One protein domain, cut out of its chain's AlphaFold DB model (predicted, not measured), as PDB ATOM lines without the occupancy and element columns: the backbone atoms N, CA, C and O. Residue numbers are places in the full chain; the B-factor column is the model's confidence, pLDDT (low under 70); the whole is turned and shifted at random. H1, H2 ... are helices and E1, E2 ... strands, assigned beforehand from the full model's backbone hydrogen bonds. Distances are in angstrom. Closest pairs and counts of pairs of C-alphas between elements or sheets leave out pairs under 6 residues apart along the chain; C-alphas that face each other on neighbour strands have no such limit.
ATOM      1  N   ILE A   3      48.047  38.998 -34.260       88.25
ATOM      2  CA  ILE A   3      47.419  40.248 -34.644       88.25
ATOM      3  C   ILE A   3      48.459  41.224 -35.173       88.25
ATOM      4  O   ILE A   3      49.627  41.176 -34.787       88.25
ATOM      5  N   ILE A   4      48.033  42.112 -36.061       89.62
ATOM      6  CA  ILE A   4      48.853  43.230 -36.524       89.62
ATOM      7  C   ILE A   4      48.001  44.487 -36.460       89.62
ATOM      8  O   ILE A   4      46.852  44.474 -36.897       89.62
ATOM      9  N   VAL A   5      48.564  45.564 -35.919       89.69
ATOM     10  CA  VAL A   5      47.920  46.879 -35.904       89.69
ATOM     11  C   VAL A   5      48.513  47.725 -37.024       89.69
ATOM     12  O   VAL A   5      49.719  47.912 -37.085       89.69
ATOM     13  N   GLN A   6      47.692  48.268 -37.907       90.06
ATOM     14  CA  GLN A   6      48.077  49.179 -38.984       90.06
ATOM     15  C   GLN A   6      47.420  50.540 -38.741       90.06
ATOM     16  O   GLN A   6      46.333  50.600 -38.180       90.06
ATOM     17  N   LYS A   7      48.046  51.643 -39.162       87.69
ATOM     18  CA  LYS A   7      47.385  52.959 -39.193       87.69
ATOM     19  C   LYS A   7      46.928  53.223 -40.619       87.69
ATOM     20  O   LYS A   7      47.691  52.996 -41.556       87.69
ATOM     21  N   SER A   8      45.692  53.678 -40.789       83.81
ATOM     22  CA  SER A   8      45.195  54.078 -42.100       83.81
ATOM     23  C   SER A   8      45.885  55.375 -42.534       83.81
ATOM     24  O   SER A   8      45.915  56.367 -41.808       83.81
ATOM     25  N   GLU A   9      46.480  55.381 -43.725       75.06
ATOM     26  CA  GLU A   9      47.044  56.601 -44.296       75.06
ATOM     27  C   GLU A   9      45.904  57.446 -44.880       75.06
ATOM     28  O   GLU A   9      45.372  57.153 -45.948       75.06
ATOM     29  N   GLY A  10      45.492  58.482 -44.147       78.00
ATOM     30  CA  GLY A  10      44.480  59.455 -44.587       78.00
ATOM     31  C   GLY A  10      43.210  59.492 -43.740       78.00
ATOM     32  O   GLY A  10      42.453  60.456 -43.819       78.00
ATOM     33  N   LEU A  11      43.009  58.493 -42.888       74.88
ATOM     34  CA  LEU A  11      41.992  58.486 -41.848       74.88
ATOM     35  C   LEU A  11      42.759  58.209 -40.560       74.88
ATOM     36  O   LEU A  11      43.507  57.244 -40.521       74.88
ATOM     37  N   GLU A  12      42.653  59.038 -39.526       83.00
ATOM     38  CA  GLU A  12      43.386  58.882 -38.249       83.00
ATOM     39  C   GLU A  12      42.947  57.634 -37.437       83.00
ATOM     40  O   GLU A  12      42.987  57.628 -36.216       83.00
ATOM     41  N   MET A  13      42.528  56.571 -38.124       89.62
ATOM     42  CA  MET A  13      42.060  55.298 -37.609       89.62
ATOM     43  C   MET A  13      43.164  54.244 -37.650       89.62
ATOM     44  O   MET A  13      44.057  54.245 -38.507       89.62
ATOM     45  N   TYR A  14      43.040  53.280 -36.755       90.44
ATOM     46  CA  TYR A  14      43.841  52.074 -36.695       90.44
ATOM     47  C   TYR A  14      43.020  50.882 -37.194       90.44
ATOM     48  O   TYR A  14      41.806  50.815 -37.018       90.44
ATOM     49  N   LEU A  15      43.691  49.940 -37.842       91.00
ATOM     50  CA  LEU A  15      43.141  48.698 -38.357       91.00
ATOM     51  C   LEU A  15      43.858  47.534 -37.681       91.00
ATOM     52  O   LEU A  15      45.080  47.453 -37.717       91.00
ATOM     53  N   LEU A  16      43.104  46.606 -37.118       89.81
ATOM     54  CA  LEU A  16      43.605  45.371 -36.548       89.81
ATOM     55  C   LEU A  16      43.277  44.200 -37.440       89.81
ATOM     56  O   LEU A  16      42.126  43.946 -37.796       89.81
ATOM     57  N   GLU A  17      44.330  43.480 -37.770       90.44
ATOM     58  CA  GLU A  17      44.292  42.287 -38.584       90.44
ATOM     59  C   GLU A  17      44.401  41.078 -37.660       90.44
ATOM     60  O   GLU A  17      45.470  40.829 -37.108       90.44
ATOM     61  N   LEU A  18      43.311  40.332 -37.479       88.00
ATOM     62  CA  LEU A  18      43.287  39.099 -36.691       88.00
ATOM     63  C   LEU A  18      43.539  37.894 -37.600       88.00
ATOM     64  O   LEU A  18      42.709  37.584 -38.454       88.00
ATOM     65  N   TYR A  19      44.649  37.186 -37.398       86.62
ATOM     66  CA  TYR A  19      45.009  35.989 -38.160       86.62
ATOM     67  C   TYR A  19      44.674  34.715 -37.371       86.62
ATOM     68  O   TYR A  19      45.431  34.303 -36.480       86.62
ATOM     69  N   GLN A  20      43.544  34.083 -37.718       79.94
ATOM     70  CA  GLN A  20      43.064  32.822 -37.140       79.94
ATOM     71  C   GLN A  20      43.459  31.624 -38.011       79.94
ATOM     72  O   GLN A  20      42.755  31.231 -38.944       79.94
ATOM     73  N   GLY A  21      44.602  31.024 -37.680       77.69
ATOM     74  CA  GLY A  21      45.175  29.926 -38.458       77.69
ATOM     75  C   GLY A  21      45.653  30.383 -39.840       77.69
ATOM     76  O   GLY A  21      45.906  31.565 -40.057       77.69
ATOM     77  N   ASP A  22      45.777  29.443 -40.776       72.81
ATOM     78  CA  ASP A  22      46.425  29.694 -42.072       72.81
ATOM     79  C   ASP A  22      45.577  30.491 -43.082       72.81
ATOM     80  O   ASP A  22      46.120  31.019 -44.049       72.81
ATOM     81  N   TYR A  23      44.255  30.592 -42.887       65.19
ATOM     82  CA  TYR A  23      43.353  31.077 -43.950       65.19
ATOM     83  C   TYR A  23      42.303  32.098 -43.518       65.19
ATOM     84  O   TYR A  23      41.624  32.657 -44.382       65.19
ATOM     85  N   LYS A  24      42.126  32.350 -42.218       75.56
ATOM     86  CA  LYS A  24      41.066  33.243 -41.745       75.56
ATOM     87  C   LYS A  24      41.663  34.540 -41.222       75.56
ATOM     88  O   LYS A  24      42.411  34.541 -40.248       75.56
ATOM     89  N   LYS A  25      41.314  35.634 -41.895       84.81
ATOM     90  CA  LYS A  25      41.698  36.993 -41.534       84.81
ATOM     91  C   LYS A  25      40.443  37.807 -41.259       84.81
ATOM     92  O   LYS A  25      39.611  37.952 -42.150       84.81
ATOM     93  N   ASP A  26      40.347  38.347 -40.054       87.94
ATOM     94  CA  ASP A  26      39.331  39.324 -39.674       87.94
ATOM     95  C   ASP A  26      39.973  40.717 -39.585       87.94
ATOM     96  O   ASP A  26      41.144  40.855 -39.230       87.94
ATOM     97  N   LEU A  27      39.216  41.745 -39.964       89.31
ATOM     98  CA  LEU A  27      39.658  43.137 -40.000       89.31
ATOM     99  C   LEU A  27      38.741  43.978 -39.117       89.31
ATOM    100  O   LEU A  27      37.525  43.961 -39.305       89.31
ATOM    101  N   VAL A  28      39.322  44.726 -38.184       89.12
ATOM    102  CA  VAL A  28      38.582  45.584 -37.251       89.12
ATOM    103  C   VAL A  28      39.200  46.972 -37.264       89.12
ATOM    104  O   VAL A  28      40.407  47.100 -37.110       89.12
ATOM    105  N   THR A  29      38.399  48.011 -37.467       90.81
ATOM    106  CA  THR A  29      38.859  49.406 -37.435       90.81
ATOM    107  C   THR A  29      38.474  50.069 -36.124       90.81
ATOM    108  O   THR A  29      37.381  49.817 -35.619       90.81
ATOM    109  N   PHE A  30      39.333  50.943 -35.620       91.56
ATOM    110  CA  PHE A  30      39.108  51.711 -34.399       91.56
ATOM    111  C   PHE A  30      39.752  53.088 -34.501       91.56
ATOM    112  O   PHE A  30      40.733  53.279 -35.222       91.56
ATOM    113  N   ASP A  31      39.225  54.047 -33.751       89.62
ATOM    114  CA  ASP A  31      39.710  55.431 -33.783       89.62
ATOM    115  C   ASP A  31      40.985  55.631 -32.942       89.62
ATOM    116  O   ASP A  31      41.711  56.609 -33.112       89.62
ATOM    117  N   SER A  32      41.306  54.695 -32.040       89.56
ATOM    118  CA  SER A  32      42.485  54.782 -31.171       89.56
ATOM    119  C   SER A  32      43.098  53.418 -30.839       89.56
ATOM    120  O   SER A  32      42.437  52.381 -30.890       89.56
ATOM    121  N   LEU A  33      44.380  53.417 -30.454       88.19
ATOM    122  CA  LEU A  33      45.063  52.207 -29.977       88.19
ATOM    123  C   LEU A  33      44.457  51.673 -28.673       88.19
ATOM    124  O   LEU A  33      44.402  50.461 -28.492       88.19
ATOM    125  N   GLU A  34      43.991  52.549 -27.778       88.94
ATOM    126  CA  GLU A  34      43.327  52.138 -26.531       88.94
ATOM    127  C   GLU A  34      42.034  51.366 -26.809       88.94
ATOM    128  O   GLU A  34      41.792  50.328 -26.195       88.94
ATOM    129  N   GLU A  35      41.241  51.816 -27.785       90.06
ATOM    130  CA  GLU A  35      40.035  51.111 -28.224       90.06
ATOM    131  C   GLU A  35      40.371  49.739 -28.823       90.06
ATOM    132  O   GLU A  35      39.741  48.737 -28.481       90.06
ATOM    133  N   GLY A  36      41.433  49.661 -29.630       88.94
ATOM    134  CA  GLY A  36      41.944  48.393 -30.149       88.94
ATOM    135  C   GLY A  36      42.405  47.423 -29.059       88.94
ATOM    136  O   GLY A  36      42.094  46.231 -29.123       88.94
ATOM    137  N   LYS A  37      43.099  47.918 -28.027       87.81
ATOM    138  CA  LYS A  37      43.498  47.117 -26.857       87.81
ATOM    139  C   LYS A  37      42.281  46.593 -26.101       87.81
ATOM    140  O   LYS A  37      42.211  45.400 -25.806       87.81
ATOM    141  N   ALA A  38      41.311  47.465 -25.827       88.19
ATOM    142  CA  ALA A  38      40.073  47.097 -25.149       88.19
ATOM    143  C   ALA A  38      39.281  46.050 -25.943       88.19
ATOM    144  O   ALA A  38      38.757  45.106 -25.351       88.19
ATOM    145  N   PHE A  39      39.248  46.166 -27.273       88.25
ATOM    146  CA  PHE A  39      38.643  45.165 -28.145       88.25
ATOM    147  C   PHE A  39      39.316  43.800 -27.981       88.25
ATOM    148  O   PHE A  39      38.621  42.825 -27.712       88.25
ATOM    149  N   VAL A  40      40.651  43.724 -28.073       84.81
ATOM    150  CA  VAL A  40      41.396  42.460 -27.912       84.81
ATOM    151  C   VAL A  40      41.159  41.841 -26.530       84.81
ATOM    152  O   VAL A  40      40.941  40.636 -26.446       84.81
ATOM    153  N   ALA A  41      41.109  42.654 -25.472       84.12
ATOM    154  CA  ALA A  41      40.804  42.200 -24.112       84.12
ATOM    155  C   ALA A  41      39.360  41.686 -23.934       84.12
ATOM    156  O   ALA A  41      39.088  40.897 -23.029       84.12
ATOM    157  N   GLN A  42      38.422  42.120 -24.783       84.75
ATOM    158  CA  GLN A  42      37.042  41.623 -24.805       84.75
ATOM    159  C   GLN A  42      36.868  40.348 -25.636       84.75
ATOM    160  O   GLN A  42      35.822  39.699 -25.528       84.75
ATOM    161  N   ILE A  43      37.855  39.963 -26.456       82.69
ATOM    162  CA  ILE A  43      37.796  38.707 -27.206       82.69
ATOM    163  C   ILE A  43      37.902  37.556 -26.200       82.69
ATOM    164  O   ILE A  43      38.980  37.186 -25.742       82.69
ATOM    165  N   LEU A  44      36.748  36.983 -25.857       74.62
ATOM    166  CA  LEU A  44      36.640  35.850 -24.945       74.62
ATOM    167  C   LEU A  44      37.580  34.719 -25.365       74.62
ATOM    168  O   LEU A  44      37.517  34.225 -26.492       74.62
ATOM    169  N   GLY A  45      38.417  34.301 -24.421       75.81
ATOM    170  CA  GLY A  45      39.390  33.240 -24.627       75.81
ATOM    171  C   GLY A  45      40.757  33.721 -25.092       75.81
ATOM    172  O   GLY A  45      41.617  32.869 -25.220       75.81
ATOM    173  N   TYR A  46      41.004  35.022 -25.290       79.75
ATOM    174  CA  TYR A  46      42.314  35.530 -25.707       79.75
ATOM    175  C   TYR A  46      42.868  36.573 -24.739       79.75
ATOM    176  O   TYR A  46      42.135  37.391 -24.192       79.75
ATOM    177  N   THR A  47      44.189  36.561 -24.572       81.81
ATOM    178  CA  THR A  47      44.934  37.610 -23.871       81.81
ATOM    179  C   THR A  47      46.108  38.082 -24.721       81.81
ATOM    180  O   THR A  47      46.704  37.301 -25.469       81.81
ATOM    181  N   LEU A  48      46.445  39.366 -24.599       82.56
ATOM    182  CA  LEU A  48      47.712  39.902 -25.090       82.56
ATOM    183  C   LEU A  48      48.846  39.318 -24.248       82.56
ATOM    184  O   LEU A  48      48.787  39.388 -23.022       82.56
ATOM    185  N   GLU A  49      49.856  38.733 -24.894       78.88
ATOM    186  CA  GLU A  49      51.047  38.252 -24.179       78.88
ATOM    187  C   GLU A  49      51.932  39.415 -23.723       78.88
ATOM    188  O   GLU A  49      52.537  39.351 -22.656       78.88
ATOM    189  N   ASN A  50      51.962  40.499 -24.505       80.06
ATOM    190  CA  ASN A  50      52.687  41.714 -24.169       80.06
ATOM    191  C   ASN A  50      51.907  42.958 -24.623       80.06
ATOM    192  O   ASN A  50      51.709  43.193 -25.817       80.06
ATOM    193  N   GLU A  51      51.440  43.760 -23.667       79.00
ATOM    194  CA  GLU A  51      50.664  44.975 -23.943       79.00
ATOM    195  C   GLU A  51      51.512  46.109 -24.540       79.00
ATOM    196  O   GLU A  51      50.967  46.989 -25.222       79.00
ATOM    197  N   ASP A  52      52.826  46.093 -24.299       82.38
ATOM    198  CA  ASP A  52      53.781  47.057 -24.855       82.38
ATOM    199  C   ASP A  52      54.049  46.808 -26.345       82.38
ATOM    200  O   ASP A  52      54.368  47.742 -27.079       82.38
ATOM    201  N   ASP A  53      53.850  45.576 -26.826       82.81
ATOM    202  CA  ASP A  53      54.024  45.228 -28.241       82.81
ATOM    203  C   ASP A  53      52.863  45.707 -29.123       82.81
ATOM    204  O   ASP A  53      52.982  45.715 -30.350       82.81
ATOM    205  N   PHE A  54      51.750  46.154 -28.529       86.50
ATOM    206  CA  PHE A  54      50.589  46.677 -29.250       86.50
ATOM    207  C   PHE A  54      50.844  48.096 -29.783       86.50
ATOM    208  O   PHE A  54      50.307  49.096 -29.300       86.50
ATOM    209  N   VAL A  55      51.690  48.170 -30.804       86.44
ATOM    210  CA  VAL A  55      52.060  49.390 -31.522       86.44
ATOM    211  C   VAL A  55      51.845  49.209 -33.023       86.44
ATOM    212  O   VAL A  55      51.783  48.093 -33.542       86.44
ATOM    213  N   GLN A  56      51.722  50.327 -33.738       86.00
ATOM    214  CA  GLN A  56      51.532  50.321 -35.186       86.00
ATOM    215  C   GLN A  56      52.668  49.570 -35.901       86.00
ATOM    216  O   GLN A  56      53.847  49.803 -35.650       86.00
ATOM    217  N   GLY A  57      52.293  48.719 -36.851       83.31
ATOM    218  CA  GLY A  57      53.179  47.934 -37.700       83.31
ATOM    219  C   GLY A  57      53.764  46.700 -37.020       83.31
ATOM    220  O   GLY A  57      54.452  45.932 -37.691       83.31
ATOM    221  N   ASN A  58      53.502  46.488 -35.726       86.56
ATOM    222  CA  ASN A  58      54.067  45.367 -34.989       86.56
ATOM    223  C   ASN A  58      53.160  44.135 -35.043       86.56
ATOM    224  O   ASN A  58      51.930  44.233 -34.991       86.56
ATOM    225  N   LYS A  59      53.792  42.964 -35.139       86.44
ATOM    226  CA  LYS A  59      53.114  41.677 -35.004       86.44
ATOM    227  C   LYS A  59      53.059  41.339 -33.522       86.44
ATOM    228  O   LYS A  59      54.101  41.181 -32.898       86.44
ATOM    229  N   VAL A  60      51.855  41.165 -32.996       86.00
ATOM    230  CA  VAL A  60      51.642  40.787 -31.598       86.00
ATOM    231  C   VAL A  60      51.063  39.383 -31.540       86.00
ATOM    232  O   VAL A  60      50.148  39.031 -32.294       86.00
ATOM    233  N   GLU A  61      51.618  38.558 -30.661       84.69
ATOM    234  CA  GLU A  61      51.095  37.223 -30.400       84.69
ATOM    235  C   GLU A  61      49.999  37.297 -29.334       84.69
ATOM    236  O   GLU A  61      50.131  37.987 -28.321       84.69
ATOM    237  N   ILE A  62      48.877  36.629 -29.610       84.00
ATOM    238  CA  ILE A  62      47.790  36.460 -28.651       84.00
ATOM    239  C   ILE A  62      47.567  34.968 -28.417       84.00
ATOM    240  O   ILE A  62      47.477  34.161 -29.358       84.00
ATOM    241  N   THR A  63      47.476  34.608 -27.144       80.19
ATOM    242  CA  THR A  63      47.362  33.225 -26.681       80.19
ATOM    243  C   THR A  63      45.957  32.959 -26.158       80.19
ATOM    244  O   THR A  63      45.303  33.863 -25.634       80.19
ATOM    245  N   ASN A  64      45.487  31.718 -26.342       77.12
ATOM    246  CA  ASN A  64      44.239  31.284 -25.726       77.12
ATOM    247  C   ASN A  64      44.462  31.030 -24.230       77.12
ATOM    248  O   ASN A  64      45.419  30.337 -23.882       77.12
ATOM    249  N   ILE A  65      43.589  31.570 -23.379       68.69
ATOM    250  CA  ILE A  65      43.570  31.276 -21.935       68.69
ATOM    251  C   ILE A  65      42.843  29.969 -21.616       68.69
ATOM    252  O   ILE A  65      41.899  29.611 -22.359       68.69
TER     253      ILE A  65
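This is residues 3 to 65 of the 65 residues of an uncharacterized protein of Streptococcus sp. I-P16 (UniProt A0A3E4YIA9). A strongly twisted sheet of five strands curls like part of a barrel round one helix, H1, two layers in all. There are 63 printed residues, with E1, E2, E3, H1, E4, E5 along the chain; the sheet's order is E3, E2, E1, E5, E4, antiparallel, and the class is mixed. It is compact, radius of gyration of the C-alphas 11.2 A, spanning 35 by 25 by 18 A.

E1, residues 3 to 7, and E2, 14 to 20, form a hairpin at 159 degrees, with N 6 and O 15 within hydrogen-bond range at 2.7 A. E3, 24 to 30, adds a hairpin with E2, N 16 to O 28 2.7 A, making a meander, each strand the antiparallel neighbour of the one before. H1, 33 to 42, is on the sheet, every O i to N i+4 pair within range. E4, 46 to 48, comes closest to H1 at the C-alphas of Thr 47 and Ala 41, 6.2 A. E5, 59 to 64, is staggered: 59 to 60 pair with E1, N 60 to O 3 2.9 A, and 62 to 64 with E4, N 47 to O 63 3.1 A.

E1 begins at C-alpha 3 (47.419, 40.248, -34.644); E3 is 20.0 A long, E2 19.3 A, H1 14.3 A. E5 ends at C-alpha 64 (44.239, 31.284, -25.726).

The printed part has no cut and no long link; residues 23 and 65 are under 70.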